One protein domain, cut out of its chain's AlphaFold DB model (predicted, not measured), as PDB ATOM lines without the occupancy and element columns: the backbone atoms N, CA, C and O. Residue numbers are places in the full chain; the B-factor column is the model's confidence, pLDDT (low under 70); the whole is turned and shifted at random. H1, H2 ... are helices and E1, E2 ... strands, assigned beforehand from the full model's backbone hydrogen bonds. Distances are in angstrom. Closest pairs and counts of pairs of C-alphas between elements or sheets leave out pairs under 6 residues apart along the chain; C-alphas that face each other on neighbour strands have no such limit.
ATOM      1  N   ARG A   2     222.773 204.767 158.125       96.06
ATOM      2  CA  ARG A   2     222.146 204.693 156.807       96.06
ATOM      3  C   ARG A   2     223.192 204.657 155.711       96.06
ATOM      4  O   ARG A   2     224.227 205.320 155.808       96.06
ATOM      5  N   VAL A   3     222.893 203.899 154.670       96.12
ATOM      6  CA  VAL A   3     223.777 203.689 153.528       96.12
ATOM      7  C   VAL A   3     222.992 203.801 152.228       96.12
ATOM      8  O   VAL A   3     221.816 203.454 152.190       96.12
ATOM      9  N   GLN A   4     223.630 204.274 151.169       95.06
ATOM     10  CA  GLN A   4     223.028 204.434 149.847       95.06
ATOM     11  C   GLN A   4     223.927 203.790 148.802       95.06
ATOM     12  O   GLN A   4     225.149 203.806 148.938       95.06
ATOM     13  N   LEU A   5     223.331 203.172 147.786       93.25
ATOM     14  CA  LEU A   5     224.077 202.481 146.739       93.25
ATOM     15  C   LEU A   5     224.924 203.483 145.925       93.25
ATOM     16  O   LEU A   5     224.405 204.506 145.485       93.25
ATOM     17  N   LYS A   6     226.213 203.178 145.711       89.44
ATOM     18  CA  LYS A   6     227.158 204.042 144.973       89.44
ATOM     19  C   LYS A   6     226.880 204.101 143.476       89.44
ATOM     20  O   LYS A   6     226.901 205.171 142.875       89.44
ATOM     21  N   ASP A   7     226.695 202.935 142.863       80.31
ATOM     22  CA  ASP A   7     226.509 202.790 141.424       80.31
ATOM     23  C   ASP A   7     225.742 201.505 141.064       80.31
ATOM     24  O   ASP A   7     225.554 200.604 141.879       80.31
ATOM     25  N   THR A   8     225.261 201.438 139.821       64.62
ATOM     26  CA  THR A   8     224.506 200.305 139.252       64.62
ATOM     27  C   THR A   8     225.395 199.243 138.608       64.62
ATOM     28  O   THR A   8     224.888 198.348 137.929       64.62
ATOM     29  N   VAL A   9     226.724 199.323 138.764       57.16
ATOM     30  CA  VAL A   9     227.662 198.502 137.973       57.16
ATOM     31  C   VAL A   9     227.570 197.023 138.352       57.16
ATOM     32  O   VAL A   9     227.880 196.147 137.544       57.16
ATOM     33  N   THR A  10     227.040 196.717 139.533       55.31
ATOM     34  CA  THR A  10     226.559 195.375 139.851       55.31
ATOM     35  C   THR A  10     225.037 195.357 139.768       55.31
ATOM     36  O   THR A  10     224.366 196.053 140.519       55.31
ATOM     37  N   LEU A  11     224.495 194.543 138.854       54.59
ATOM     38  CA  LEU A  11     223.094 194.100 138.816       54.59
ATOM     39  C   LEU A  11     222.755 193.379 140.132       54.59
ATOM     40  O   LEU A  11     222.639 192.155 140.181       54.59
ATOM     41  N   GLN A  12     222.664 194.120 141.228       62.25
ATOM     42  CA  GLN A  12     222.162 193.602 142.481       62.25
ATOM     43  C   GLN A  12     220.659 193.769 142.470       62.25
ATOM     44  O   GLN A  12     220.115 194.865 142.539       62.25
ATOM     45  N   THR A  13     219.993 192.632 142.314       68.56
ATOM     46  CA  THR A  13     218.544 192.532 142.395       68.56
ATOM     47  C   THR A  13     218.092 193.082 143.747       68.56
ATOM     48  O   THR A  13     218.565 192.606 144.783       68.56
ATOM     49  N   ASN A  14     217.157 194.034 143.727       87.62
ATOM     50  CA  ASN A  14     216.462 194.600 144.891       87.62
ATOM     51  C   ASN A  14     217.187 195.733 145.643       87.62
ATOM     52  O   ASN A  14     216.922 195.904 146.832       87.62
ATOM     53  N   LEU A  15     218.078 196.483 144.987       90.56
ATOM     54  CA  LEU A  15     218.584 197.759 145.506       90.56
ATOM     55  C   LEU A  15     218.361 198.891 144.492       90.56
ATOM     56  O   LEU A  15     218.614 198.726 143.297       90.56
ATOM     57  N   SER A  16     217.958 200.047 145.000       90.12
ATOM     58  CA  SER A  16     217.644 201.274 144.281       90.12
ATOM     59  C   SER A  16     218.652 202.368 144.639       90.12
ATOM     60  O   SER A  16     219.083 202.503 145.785       90.12
ATOM     61  N   LEU A  17     219.064 203.146 143.634       88.44
ATOM     62  CA  LEU A  17     220.085 204.193 143.784       88.44
ATOM     63  C   LEU A  17     219.598 205.389 144.607       88.44
ATOM     64  O   LEU A  17     220.380 206.034 145.297       88.44
ATOM     65  N   ASP A  18     218.317 205.716 144.509       86.12
ATOM     66  CA  ASP A  18     217.675 206.863 145.148       86.12
ATOM     67  C   ASP A  18     217.215 206.576 146.584       86.12
ATOM     68  O   ASP A  18     216.790 207.490 147.286       86.12
ATOM     69  N   GLN A  19     217.369 205.335 147.052       89.00
ATOM     70  CA  GLN A  19     216.962 204.921 148.386       89.00
ATOM     71  C   GLN A  19     218.145 204.839 149.358       89.00
ATOM     72  O   GLN A  19     219.219 204.318 149.058       89.00
ATOM     73  N   SER A  20     217.917 205.332 150.575       93.62
ATOM     74  CA  SER A  20     218.831 205.161 151.706       93.62
ATOM     75  C   SER A  20     218.340 204.048 152.631       93.62
ATOM     76  O   SER A  20     217.250 204.131 153.199       93.62
ATOM     77  N   TYR A  21     219.179 203.040 152.846       95.44
ATOM     78  CA  TYR A  21     218.900 201.835 153.622       95.44
ATOM     79  C   TYR A  21     219.397 201.942 155.057       95.44
ATOM     80  O   TYR A  21     220.497 202.429 155.309       95.44
ATOM     81  N   ILE A  22     218.618 201.425 156.006       96.75
ATOM     82  CA  ILE A  22     219.026 201.306 157.410       96.75
ATOM     83  C   ILE A  22     219.848 200.026 157.599       96.75
ATOM     84  O   ILE A  22     219.412 198.938 157.220       96.75
ATOM     85  N   VAL A  23     221.017 200.155 158.229       97.50
ATOM     86  CA  VAL A  23     221.899 199.027 158.571       97.50
ATOM     87  C   VAL A  23     221.514 198.430 159.925       97.50
ATOM     88  O   VAL A  23     221.472 199.132 160.935       97.50
ATOM     89  N   TYR A  24     221.282 197.116 159.946       97.31
ATOM     90  CA  TYR A  24     220.896 196.336 161.128       97.31
ATOM     91  C   TYR A  24     222.040 195.505 161.727       97.31
ATOM     92  O   TYR A  24     221.997 195.155 162.904       97.31
ATOM     93  N   GLU A  25     223.061 195.186 160.935       96.88
ATOM     94  CA  GLU A  25     224.278 194.488 161.362       96.88
ATOM     95  C   GLU A  25     225.450 194.951 160.495       96.88
ATOM     96  O   GLU A  25     225.298 195.113 159.282       96.88
ATOM     97  N   ILE A  26     226.616 195.122 161.120       96.75
ATOM     98  CA  ILE A  26     227.896 195.309 160.434       96.75
ATOM     99  C   ILE A  26     228.756 194.089 160.751       96.75
ATOM    100  O   ILE A  26     229.229 193.945 161.877       96.75
ATOM    101  N   GLU A  27     228.943 193.198 159.786       95.31
ATOM    102  CA  GLU A  27     229.773 192.004 159.944       95.31
ATOM    103  C   GLU A  27     231.157 192.226 159.341       95.31
ATOM    104  O   GLU A  27     231.271 192.655 158.200       95.31
ATOM    105  N   SER A  28     232.203 191.889 160.093       94.62
ATOM    106  CA  SER A  28     233.591 191.879 159.640       94.62
ATOM    107  C   SER A  28     234.117 190.447 159.642       94.62
ATOM    108  O   SER A  28     234.118 189.771 160.677       94.62
ATOM    109  N   THR A  29     234.566 189.970 158.483       91.44
ATOM    110  CA  THR A  29     235.151 188.633 158.338       91.44
ATOM    111  C   THR A  29     236.628 188.629 158.718       91.44
ATOM    112  O   THR A  29     237.299 189.660 158.703       91.44
ATOM    113  N   ALA A  30     237.179 187.438 158.965       87.56
ATOM    114  CA  ALA A  30     238.612 187.264 159.207       87.56
ATOM    115  C   ALA A  30     239.495 187.740 158.032       87.56
ATOM    116  O   ALA A  30     240.652 188.099 158.237       87.56
ATOM    117  N   SER A  31     238.960 187.766 156.804       87.44
ATOM    118  CA  SER A  31     239.660 188.281 155.619       87.44
ATOM    119  C   SER A  31     239.663 189.811 155.519       87.44
ATOM    120  O   SER A  31     240.284 190.346 154.606       87.44
ATOM    121  N   GLY A  32     238.970 190.513 156.423       87.62
ATOM    122  CA  GLY A  32     238.825 191.969 156.411       87.62
ATOM    123  C   GLY A  32     237.661 192.488 155.561       87.62
ATOM    124  O   GLY A  32     237.481 193.700 155.468       87.62
ATOM    125  N   ASN A  33     236.848 191.604 154.970       92.62
ATOM    126  CA  ASN A  33     235.651 192.029 154.245       92.62
ATOM    127  C   ASN A  33     234.589 192.489 155.245       92.62
ATOM    128  O   ASN A  33     234.453 191.904 156.323       92.62
ATOM    129  N   THR A  34     233.827 193.516 154.874       95.94
ATOM    130  CA  THR A  34     232.736 194.041 155.697       95.94
ATOM    131  C   THR A  34     231.416 193.917 154.955       95.94
ATOM    132  O   THR A  34     231.343 194.217 153.766       95.94
ATOM    133  N   TYR A  35     230.374 193.489 155.660       95.75
ATOM    134  CA  TYR A  35     229.032 193.319 155.121       95.75
ATOM    135  C   TYR A  35     228.028 194.114 155.948       95.75
ATOM    136  O   TYR A  35     228.060 194.081 157.180       95.75
ATOM    137  N   TYR A  36     227.117 194.801 155.266       96.94
ATOM    138  CA  TYR A  36     225.970 195.454 155.883       96.94
ATOM    139  C   TYR A  36     224.734 194.598 155.687       96.94
ATOM    140  O   TYR A  36     224.377 194.263 154.559       96.94
ATOM    141  N   ARG A  37     224.049 194.264 156.781       97.38
ATOM    142  CA  ARG A  37     222.723 193.654 156.699       97.38
ATOM    143  C   ARG A  37     221.663 194.742 156.681       97.38
ATOM    144  O   ARG A  37     221.548 195.498 157.645       97.38
ATOM    145  N   ILE A  38     220.902 194.803 155.597       97.19
ATOM    146  CA  ILE A  38     219.860 195.809 155.350       97.19
ATOM    147  C   ILE A  38     218.557 195.121 154.942       97.19
ATOM    148  O   ILE A  38     218.581 193.974 154.499       97.19
ATOM    149  N   GLU A  39     217.430 195.817 155.088       96.38
ATOM    150  CA  GLU A  39     216.168 195.436 154.441       96.38
ATOM    151  C   GLU A  39     216.155 196.025 153.026       96.38
ATOM    152  O   GLU A  39     216.234 197.242 152.878       96.38
ATOM    153  N   ASN A  40     216.118 195.169 152.007       94.25
ATOM    154  CA  ASN A  40     216.198 195.554 150.596       94.25
ATOM    155  C   ASN A  40     214.817 195.918 150.006       94.25
ATOM    156  O   ASN A  40     213.795 195.842 150.693       94.25
ATOM    157  N   ASP A  41     214.758 196.266 148.719       92.06
ATOM    158  CA  ASP A  41     213.516 196.705 148.053       92.06
ATOM    159  C   ASP A  41     212.462 195.589 147.963       92.06
ATOM    160  O   ASP A  41     211.262 195.850 147.917       92.06
ATOM    161  N   ALA A  42     212.901 194.328 148.006       91.50
ATOM    162  CA  ALA A  42     212.037 193.150 148.089       91.50
ATOM    163  C   ALA A  42     211.632 192.809 149.536       91.50
ATOM    164  O   ALA A  42     211.118 191.718 149.790       91.50
ATOM    165  N   LYS A  43     211.877 193.720 150.486       91.19
ATOM    166  CA  LYS A  43     211.599 193.581 151.924       91.19
ATOM    167  C   LYS A  43     212.318 192.398 152.584       91.19
ATOM    168  O   LYS A  43     211.877 191.875 153.604       91.19
ATOM    169  N   GLN A  44     213.456 191.986 152.029       93.88
ATOM    170  CA  GLN A  44     214.296 190.930 152.590       93.88
ATOM    171  C   GLN A  44     215.425 191.543 153.413       93.88
ATOM    172  O   GLN A  44     216.129 192.435 152.941       93.88
ATOM    173  N   VAL A  45     215.645 191.026 154.621       96.81
ATOM    174  CA  VAL A  45     216.755 191.456 155.481       96.81
ATOM    175  C   VAL A  45     217.962 190.567 155.219       96.81
ATOM    176  O   VAL A  45     218.023 189.460 155.745       96.81
ATOM    177  N   VAL A  46     218.917 190.997 154.394       95.69
ATOM    178  CA  VAL A  46     220.042 190.155 153.931       95.69
ATOM    179  C   VAL A  46     221.365 190.937 153.896       95.69
ATOM    180  O   VAL A  46     221.341 192.170 153.908       95.69
ATOM    181  N   PRO A  47     222.530 190.258 153.944       95.31
ATOM    182  CA  PRO A  47     223.821 190.929 153.956       95.31
ATOM    183  C   PRO A  47     224.259 191.297 152.535       95.31
ATOM    184  O   PRO A  47     224.171 190.485 151.616       95.31
ATOM    185  N   TYR A  48     224.797 192.501 152.391       94.62
ATOM    186  CA  TYR A  48     225.403 193.024 151.172       94.62
ATOM    187  C   TYR A  48     226.830 193.486 151.457       94.62
ATOM    188  O   TYR A  48     227.154 193.853 152.587       94.62
ATOM    189  N   ASP A  49     227.697 193.458 150.446       94.25
ATOM    190  CA  ASP A  49     229.069 193.956 150.578       94.25
ATOM    191  C   ASP A  49     229.057 195.462 150.893       94.25
ATOM    192  O   ASP A  49     228.451 196.257 150.173       94.25
ATOM    193  N   ALA A  50     229.723 195.865 151.977       95.06
ATOM    194  CA  ALA A  50     229.784 197.261 152.399       95.06
ATOM    195  C   ALA A  50     230.446 198.172 151.353       95.06
ATOM    196  O   ALA A  50     230.164 199.371 151.320       95.06
ATOM    197  N   ALA A  51     231.299 197.626 150.477       93.12
ATOM    198  CA  ALA A  51     231.962 198.381 149.418       93.12
ATOM    199  C   ALA A  51     230.977 199.018 148.425       93.12
ATOM    200  O   ALA A  51     231.304 200.046 147.828       93.12
ATOM    201  N   LEU A  52     229.773 198.453 148.300       92.38
ATOM    202  CA  LEU A  52     228.727 198.889 147.372       92.38
ATOM    203  C   LEU A  52     228.067 200.205 147.772       92.38
ATOM    204  O   LEU A  52     227.410 200.831 146.945       92.38
ATOM    205  N   PHE A  53     228.228 200.625 149.026       94.50
ATOM    206  CA  PHE A  53     227.469 201.738 149.568       94.50
ATOM    207  C   PHE A  53     228.341 202.913 149.994       94.50
ATOM    208  O   PHE A  53     229.460 202.740 150.489       94.50
ATOM    209  N   ASP A  54     227.790 204.111 149.839       95.31
ATOM    210  CA  ASP A  54     228.203 205.309 150.553       95.31
ATOM    211  C   ASP A  54     227.457 205.394 151.886       95.31
ATOM    212  O   ASP A  54     226.284 205.029 151.999       95.31
ATOM    213  N   VAL A  55     228.146 205.870 152.923       96.06
ATOM    214  CA  VAL A  55     227.538 206.090 154.239       96.06
ATOM    215  C   VAL A  55     226.887 207.467 154.247       96.06
ATOM    216  O   VAL A  55     227.576 208.478 154.154       96.06
ATOM    217  N   VAL A  56     225.562 207.495 154.386       95.06
ATOM    218  CA  VAL A  56     224.765 208.734 154.439       95.06
ATOM    219  C   VAL A  56     224.578 209.204 155.886       95.06
ATOM    220  O   VAL A  56     224.499 210.396 156.160       95.06
ATOM    221  N   SER A  57     224.555 208.265 156.834       94.75
ATOM    222  CA  SER A  57     224.521 208.527 158.277       94.75
ATOM    223  C   SER A  57     225.328 207.447 158.990       94.75
ATOM    224  O   SER A  57     225.010 206.265 158.885       94.75
ATOM    225  N   ASP A  58     226.365 207.826 159.731       92.62
ATOM    226  CA  ASP A  58     227.222 206.914 160.503       92.62
ATOM    227  C   ASP A  58     226.726 206.691 161.943       92.62
ATOM    228  O   ASP A  58     227.341 205.961 162.726       92.62
ATOM    229  N   LYS A  59     225.586 207.291 162.301       91.00
ATOM    230  CA  LYS A  59     225.021 207.230 163.650       91.00
ATOM    231  C   LYS A  59     224.623 205.802 164.005       91.00
ATOM    232  O   LYS A  59     224.008 205.093 163.218       91.00
ATOM    233  N   LEU A  60     224.930 205.359 165.220       87.69
ATOM    234  CA  LEU A  60     224.511 204.053 165.734       87.69
ATOM    235  C   LEU A  60     223.657 204.270 166.977       87.69
ATOM    236  O   LEU A  60     224.171 204.422 168.081       87.69
ATOM    237  N   TYR A  61     222.343 204.340 166.774       82.12
ATOM    238  CA  TYR A  61     221.387 204.613 167.842       82.12
ATOM    239  C   TYR A  61     221.115 203.383 168.714       82.12
ATOM    240  O   TYR A  61     221.036 202.257 168.219       82.12
ATOM    241  N   GLY A  62     220.903 203.614 170.012       82.12
ATOM    242  CA  GLY A  62     220.726 202.555 171.008       82.12
ATOM    243  C   GLY A  62     222.035 201.854 171.378       82.12
ATOM    244  O   GLY A  62     223.126 202.302 171.027       82.12
ATOM    245  N   GLU A  63     221.930 200.746 172.106       87.88
ATOM    246  CA  GLU A  63     223.098 199.966 172.510       87.88
ATOM    247  C   GLU A  63     223.504 198.996 171.399       87.88
ATOM    248  O   GLU A  63     222.767 198.071 171.053       87.88
ATOM    249  N   TRP A  64     224.696 199.215 170.844       95.00
ATOM    250  CA  TRP A  64     225.345 198.296 169.916       95.00
ATOM    251  C   TRP A  64     226.488 197.578 170.622       95.00
ATOM    252  O   TRP A  64     227.311 198.211 171.282       95.00
ATOM    253  N   THR A  65     226.577 196.270 170.427       94.81
ATOM    254  CA  THR A  65     227.611 195.413 171.002       94.81
ATOM    255  C   THR A  65     228.334 194.623 169.917       94.81
ATOM    256  O   THR A  65     227.866 194.510 168.783       94.81
ATOM    257  N   ILE A  66     229.506 194.102 170.269       94.75
ATOM    258  CA  ILE A  66     230.295 193.231 169.404       94.75
ATOM    259  C   ILE A  66     229.952 191.787 169.757       94.75
ATOM    260  O   ILE A  66     230.233 191.314 170.857       94.75
ATOM    261  N   LEU A  67     229.359 191.082 168.801       94.12
ATOM    262  CA  LEU A  67     229.135 189.648 168.846       94.12
ATOM    263  C   LEU A  67     230.293 188.949 168.131       94.12
ATOM    264  O   LEU A  67     230.437 189.054 166.912       94.12
ATOM    265  N   ASN A  68     231.110 188.213 168.882       91.00
ATOM    266  CA  ASN A  68     232.120 187.340 168.290       91.00
ATOM    267  C   ASN A  68     231.425 186.119 167.679       91.00
ATOM    268  O   ASN A  68     230.706 185.394 168.371       91.00
ATOM    269  N   LYS A  69     231.629 185.910 166.380       85.81
ATOM    270  CA  LYS A  69     231.086 184.785 165.620       85.81
ATOM    271  C   LYS A  69     232.154 183.688 165.492       85.81
ATOM    272  O   LYS A  69     233.309 183.842 165.901       85.81
ATOM    273  N   SER A  70     231.757 182.534 164.964       77.88
ATOM    274  CA  SER A  70     232.702 181.467 164.624       77.88
ATOM    275  C   SER A  70     233.700 181.939 163.553       77.88
ATOM    276  O   SER A  70     233.486 182.940 162.876       77.88
ATOM    277  N   ASN A  71     234.819 181.228 163.391       77.81
ATOM    278  CA  ASN A  71     235.826 181.513 162.354       77.81
ATOM    279  C   ASN A  71     236.497 182.898 162.444       77.81
ATOM    280  O   ASN A  71     236.917 183.440 161.426       77.81
ATOM    281  N   GLN A  72     236.633 183.450 163.656       76.44
ATOM    282  CA  GLN A  72     237.262 184.757 163.903       76.44
ATOM    283  C   GLN A  72     236.552 185.937 163.213       76.44
ATOM    284  O   GLN A  72     237.148 187.004 163.079       76.44
ATOM    285  N   SER A  73     235.297 185.776 162.779       87.94
ATOM    286  CA  SER A  73     234.477 186.921 162.386       87.94
ATOM    287  C   SER A  73     233.843 187.576 163.611       87.94
ATOM    288  O   SER A  73     233.685 186.975 164.678       87.94
ATOM    289  N   SER A  74     233.478 188.840 163.461       93.25
ATOM    290  CA  SER A  74     232.749 189.587 164.480       93.25
ATOM    291  C   SER A  74     231.656 190.400 163.818       93.25
ATOM    292  O   SER A  74     231.823 190.855 162.689       93.25
ATOM    293  N   ALA A  75     230.558 190.615 164.524       94.38
ATOM    294  CA  ALA A  75     229.504 191.497 164.071       94.38
ATOM    295  C   ALA A  75     229.234 192.572 165.112       94.38
ATOM    296  O   ALA A  75     229.108 192.283 166.301       94.38
ATOM    297  N   ARG A  76     229.115 193.817 164.662       95.75
ATOM    298  CA  ARG A  76     228.523 194.881 165.457       95.75
ATOM    299  C   ARG A  76     227.019 194.834 165.231       95.75
ATOM    300  O   ARG A  76     226.558 194.984 164.100       95.75
ATOM    301  N   VAL A  77     226.273 194.617 166.306       96.38
ATOM    302  CA  VAL A  77     224.819 194.432 166.272       96.38
ATOM    303  C   VAL A  77     224.147 195.179 167.424       96.38
ATOM    304  O   VAL A  77     224.785 195.412 168.452       96.38
ATOM    305  N   PRO A  78     222.862 195.537 167.297       96.69
ATOM    306  CA  PRO A  78     222.026 195.929 168.427       96.69
ATOM    307  C   PRO A  78     222.046 194.871 169.535       96.69
ATOM    308  O   PRO A  78     222.111 193.674 169.249       96.69
ATOM    309  N   GLY A  79     221.962 195.296 170.797       95.06
ATOM    310  CA  GLY A  79     221.971 194.389 171.952       95.06
ATOM    311  C   GLY A  79     220.905 193.290 171.873       95.06
ATOM    312  O   GLY A  79     221.161 192.149 172.248       95.06
ATOM    313  N   GLU A  80     219.739 193.589 171.299       95.38
ATOM    314  CA  GLU A  80     218.652 192.623 171.107       95.38
ATOM    315  C   GLU A  80     218.987 191.502 170.112       95.38
ATOM    316  O   GLU A  80     218.347 190.451 170.132       95.38
ATOM    317  N   PHE A  81     219.980 191.713 169.243       96.19
ATOM    318  CA  PHE A  81     220.431 190.753 168.229       96.19
ATOM    319  C   PHE A  81     221.698 190.004 168.671       96.19
ATOM    320  O   PHE A  81     222.238 189.197 167.919       96.19
ATOM    321  N   ALA A  82     222.210 190.283 169.875       93.88
ATOM    322  CA  ALA A  82     223.540 189.879 170.322       93.88
ATOM    323  C   ALA A  82     223.629 188.416 170.794       93.88
ATOM    324  O   ALA A  82     224.115 188.124 171.886       93.88
ATOM    325  N   TYR A  83     223.175 187.481 169.962       93.75
ATOM    326  CA  TYR A  83     223.360 186.047 170.158       93.75
ATOM    327  C   TYR A  83     223.477 185.327 168.812       93.75
ATOM    328  O   TYR A  83     222.951 185.763 167.790       93.75
ATOM    329  N   THR A  84     224.211 184.215 168.801       90.56
ATOM    330  CA  THR A  84     224.714 183.586 167.570       90.56
ATOM    331  C   THR A  84     223.630 183.072 166.626       90.56
ATOM    332  O   THR A  84     223.852 183.067 165.420       90.56
ATOM    333  N   SER A  85     222.476 182.655 167.150       94.56
ATOM    334  CA  SER A  85     221.358 182.114 166.365       94.56
ATOM    335  C   SER A  85     220.334 183.166 165.933       94.56
ATOM    336  O   SER A  85     219.366 182.800 165.277       94.56
ATOM    337  N   PHE A  86     220.522 184.459 166.244       96.88
ATOM    338  CA  PHE A  86     219.493 185.485 166.005       96.88
ATOM    339  C   PHE A  86     218.972 185.495 164.564       96.88
ATOM    340  O   PHE A  86     217.766 185.429 164.351       96.88
ATOM    341  N   TRP A  87     219.864 185.559 163.570       96.56
ATOM    342  CA  TRP A  87     219.440 185.628 162.169       96.56
ATOM    343  C   TRP A  87     218.805 184.324 161.686       96.56
ATOM    344  O   TRP A  87     217.845 184.373 160.931       96.56
ATOM    345  N   GLU A  88     219.290 183.169 162.146       96.88
ATOM    346  CA  GLU A  88     218.667 181.876 161.846       96.88
ATOM    347  C   GLU A  88     217.244 181.807 162.411       96.88
ATOM    348  O   GLU A  88     216.311 181.453 161.700       96.88
ATOM    349  N   GLU A  89     217.065 182.203 163.669       98.38
ATOM    350  CA  GLU A  89     215.755 182.288 164.315       98.38
ATOM    351  C   GLU A  89     214.846 183.297 163.599       98.38
ATOM    352  O   GLU A  89     213.683 182.998 163.345       98.38
ATOM    353  N   PHE A  90     215.376 184.454 163.197       98.25
ATOM    354  CA  PHE A  90     214.645 185.461 162.425       98.25
ATOM    355  C   PHE A  90     214.162 184.917 161.073       98.25
ATOM    356  O   PHE A  90     213.004 185.125 160.721       98.25
ATOM    357  N   TYR A  91     215.013 184.201 160.332       97.62
ATOM    358  CA  TYR A  91     214.646 183.612 159.039       97.62
ATOM    359  C   TYR A  91     213.708 182.408 159.151       97.62
ATOM    360  O   TYR A  91     213.053 182.065 158.173       97.62
ATOM    361  N   ASN A  92     213.635 181.786 160.327       97.88
ATOM    362  CA  ASN A  92     212.710 180.697 160.637       97.88
ATOM    363  C   ASN A  92     211.429 181.190 161.338       97.88
ATOM    364  O   ASN A  92     210.748 180.400 161.992       97.88
ATOM    365  N   ASP A  93     211.118 182.486 161.229       97.31
ATOM    366  CA  ASP A  93     209.932 183.126 161.806       97.31
ATOM    367  C   ASP A  93     209.781 182.935 163.328       97.31
ATOM    368  O   ASP A  93     208.668 182.925 163.867       97.31
ATOM    369  N   ASP A  94     210.893 182.812 164.062       98.25
ATOM    370  CA  ASP A  94     210.848 182.699 165.519       98.25
ATOM    371  C   ASP A  94     210.207 183.964 166.135       98.25
ATOM    372  O   ASP A  94     210.695 185.088 165.937       98.25
ATOM    373  N   PRO A  95     209.135 183.830 166.944       97.69
ATOM    374  CA  PRO A  95     208.408 184.982 167.472       97.69
ATOM    375  C   PRO A  95     209.245 185.917 168.352       97.69
ATOM    376  O   PRO A  95     208.929 187.106 168.480       97.69
ATOM    377  N   ARG A  96     210.286 185.410 169.023       97.38
ATOM    378  CA  ARG A  96     211.182 186.226 169.849       97.38
ATOM    379  C   ARG A  96     212.146 187.007 168.962       97.38
ATOM    380  O   ARG A  96     212.272 188.211 169.194       97.38
ATOM    381  N   ALA A  97     212.746 186.384 167.950       98.06
ATOM    382  CA  ALA A  97     213.621 187.073 167.001       98.06
ATOM    383  C   ALA A  97     212.866 188.142 166.189       98.06
ATOM    384  O   ALA A  97     213.306 189.291 166.131       98.06
ATOM    385  N   LEU A  98     211.670 187.827 165.675       97.44
ATOM    386  CA  LEU A  98     210.819 188.787 164.955       97.44
ATOM    387  C   LEU A  98     210.422 189.988 165.827       97.44
ATOM    388  O   LEU A  98     210.442 191.134 165.375       97.44
ATOM    389  N   ARG A  99     210.076 189.753 167.098       96.44
ATOM    390  CA  ARG A  99     209.747 190.828 168.045       96.44
ATOM    391  C   ARG A  99     210.951 191.721 168.331       96.44
ATOM    392  O   ARG A  99     210.788 192.941 168.319       96.44
ATOM    393  N   ALA A 100     212.121 191.133 168.568       96.75
ATOM    394  CA  ALA A 100     213.361 191.878 168.756       96.75
ATOM    395  C   ALA A 100     213.690 192.715 167.508       96.75
ATOM    396  O   ALA A 100     213.944 193.913 167.627       96.75
ATOM    397  N   PHE A 101     213.579 192.138 166.306       97.38
ATOM    398  CA  PHE A 101     213.780 192.868 165.051       97.38
ATOM    399  C   PHE A 101     212.838 194.066 164.922       97.38
ATOM    400  O   PHE A 101     213.293 195.184 164.695       97.38
ATOM    401  N   ARG A 102     211.533 193.871 165.147       95.75
ATOM    402  CA  ARG A 102     210.538 194.958 165.088       95.75
ATOM    403  C   ARG A 102     210.830 196.075 166.093       95.75
ATOM    404  O   ARG A 102     210.617 197.241 165.772       95.75
ATOM    405  N   GLN A 103     211.310 195.743 167.293       94.81
ATOM    406  CA  GLN A 103     211.698 196.736 168.304       94.81
ATOM    407  C   GLN A 103     212.887 197.583 167.840       94.81
ATOM    408  O   GLN A 103     212.829 198.811 167.907       94.81
ATOM    409  N   VAL A 104     213.933 196.939 167.320       96.12
ATOM    410  CA  VAL A 104     215.108 197.629 166.775       96.12
ATOM    411  C   VAL A 104     214.735 198.473 165.556       96.12
ATOM    412  O   VAL A 104     215.099 199.646 165.501       96.12
ATOM    413  N   LYS A 105     213.961 197.919 164.614       96.38
ATOM    414  CA  LYS A 105     213.486 198.636 163.424       96.38
ATOM    415  C   LYS A 105     212.723 199.901 163.806       96.38
ATOM    416  O   LYS A 105     213.011 200.960 163.264       96.38
ATOM    417  N   ALA A 106     211.822 199.822 164.787       95.19
ATOM    418  CA  ALA A 106     211.037 200.974 165.231       95.19
ATOM    419  C   ALA A 106     211.934 202.067 165.828       95.19
ATOM    420  O   ALA A 106     211.773 203.244 165.516       95.19
ATOM    421  N   ARG A 107     212.924 201.670 166.640       93.81
ATOM    422  CA  ARG A 107     213.922 202.591 167.195       93.81
ATOM    423  C   ARG A 107     214.741 203.273 166.102       93.81
ATOM    424  O   ARG A 107     215.035 204.455 166.227       93.81
ATOM    425  N   PHE A 108     215.124 202.547 165.056       95.31
ATOM    426  CA  PHE A 108     215.900 203.120 163.958       95.31
ATOM    427  C   PHE A 108     215.058 204.035 163.082       95.31
ATOM    428  O   PHE A 108     215.524 205.122 162.768       95.31
ATOM    429  N   TYR A 109     213.814 203.664 162.777       95.25
ATOM    430  CA  TYR A 109     212.882 204.530 162.054       95.25
ATOM    431  C   TYR A 109     212.735 205.881 162.768       95.25
ATOM    432  O   TYR A 109     212.953 206.915 162.153       95.25
ATOM    433  N   LEU A 110     212.492 205.879 164.083       92.12
ATOM    434  CA  LEU A 110     212.373 207.108 164.884       92.12
ATOM    435  C   LEU A 110     213.629 207.988 164.906       92.12
ATOM    436  O   LEU A 110     213.531 209.178 165.184       92.12
ATOM    437  N   ALA A 111     214.807 207.400 164.707       91.56
ATOM    438  CA  ALA A 111     216.078 208.092 164.887       91.56
ATOM    439  C   ALA A 111     216.755 208.505 163.568       91.56
ATOM    440  O   ALA A 111     217.629 209.375 163.575       91.56
ATOM    441  N   GLU A 112     216.400 207.847 162.463       92.62
ATOM    442  CA  GLU A 112     217.079 207.959 161.166       92.62
ATOM    443  C   GLU A 112     216.159 208.389 160.021       92.62
ATOM    444  O   GLU A 112     216.679 208.871 159.014       92.62
ATOM    445  N   LEU A 113     214.840 208.182 160.127       93.69
ATOM    446  CA  LEU A 113     213.909 208.681 159.116       93.69
ATOM    447  C   LEU A 113     213.575 210.139 159.392       93.69
ATOM    448  O   LEU A 113     213.262 210.532 160.518       93.69
TER     449      LEU A 113
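Overview. This is residues 2 to 113 of the 211 residues of an uncharacterized protein of Paenibacillus amylolyticus (UniProt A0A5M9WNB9). Picture a strongly twisted antiparallel sheet of seven strands, built round the long strand E2, which bends in its course: its first part pairs with E1, with E5 beyond, while its later part has E3 and E4 on one side and E7 and E6 on the other. The long helix H2 packs slantwise over E2, and the short helix H1 makes a corner with H2 near where H2 begins. The printed part has 112 residues, with seven named strands followed by two named helices, E1 to E7, then H1 and H2; the class is mixed, helices and strands. The whole is compact and rounded, with a radius of gyration of the C-alphas of 13.7 A and spans of 36 by 34 by 27 A.

Along the chain. Find C-alpha 20 at (218.831, 205.161, 151.706); from there E2, residues 20 to 28, runs 21.4 A and bends by 71 degrees at residue 24. The other strands to look for are E1, residues 2 to 5, 10.5 A; E3, residues 34 to 39, 16.7 A; E4, residues 45 to 49, 13.5 A; E5, residues 53 to 57, 11.4 A; E6, residues 64 to 68, 13.0 A; and E7, residues 74 to 78, 13.1 A. H1 is residues 86 to 91, 8.7 A. H2, residues 95 to 112, runs 25.4 A from C-alpha 95 at (208.408, 184.982, 167.472) to C-alpha 112 at (217.079, 207.959, 161.166).

Arrangement. Start at E2: E1 and E7 lie on one side of it, E3 on the other side. In the hairpin of E1 and E2, N 3 and O 21 are 2.9 A apart. In the hairpin of E2 and E3, look at N 27 and O 35, 2.9 A. E2 and E7 are antiparallel, with N 28 and O 74 at 2.8 A. The edge strands are E5, the antiparallel neighbour of E1, with N 4 and O 54 within hydrogen-bond range at 2.9 A; E4, which forms a hairpin with E3, with N 36 and O 48 at 2.8 A; and E6, which forms a hairpin with E7, with N 65 and O 77 at 2.8 A. E1 to E4 form a meander, each strand the antiparallel neighbour of the one before. H2 is on the sheet, over E2, at a height of 7.8 A; on the local plane it stands at 53 degrees to E2, slantwise to the strands. Their closest C-alphas are those of Ile 22 and Phe 108, 7.5 A. H1 only just is on the sheet, with 5 pairs of C-alphas within 10 A, and only grazes it. H1 touches residues 97 to 101 of H2 alone, about perpendicular at 79 degrees; the C-alphas of Phe 90 and Ala 97 are closest, 5.0 A. In H1 and H2 every O i to N i+4 pair is within hydrogen-bond range.

Size, cuts and confidence. The two C-alphas farthest apart are those of Val 9 and Arg 96, 37.9 A. The printed part has no cut. The link from E1 to E2, residues 6 to 19, is long. The model's pLDDT is under 70 at residues 8 to 13; its mean over the printed part is 91.6.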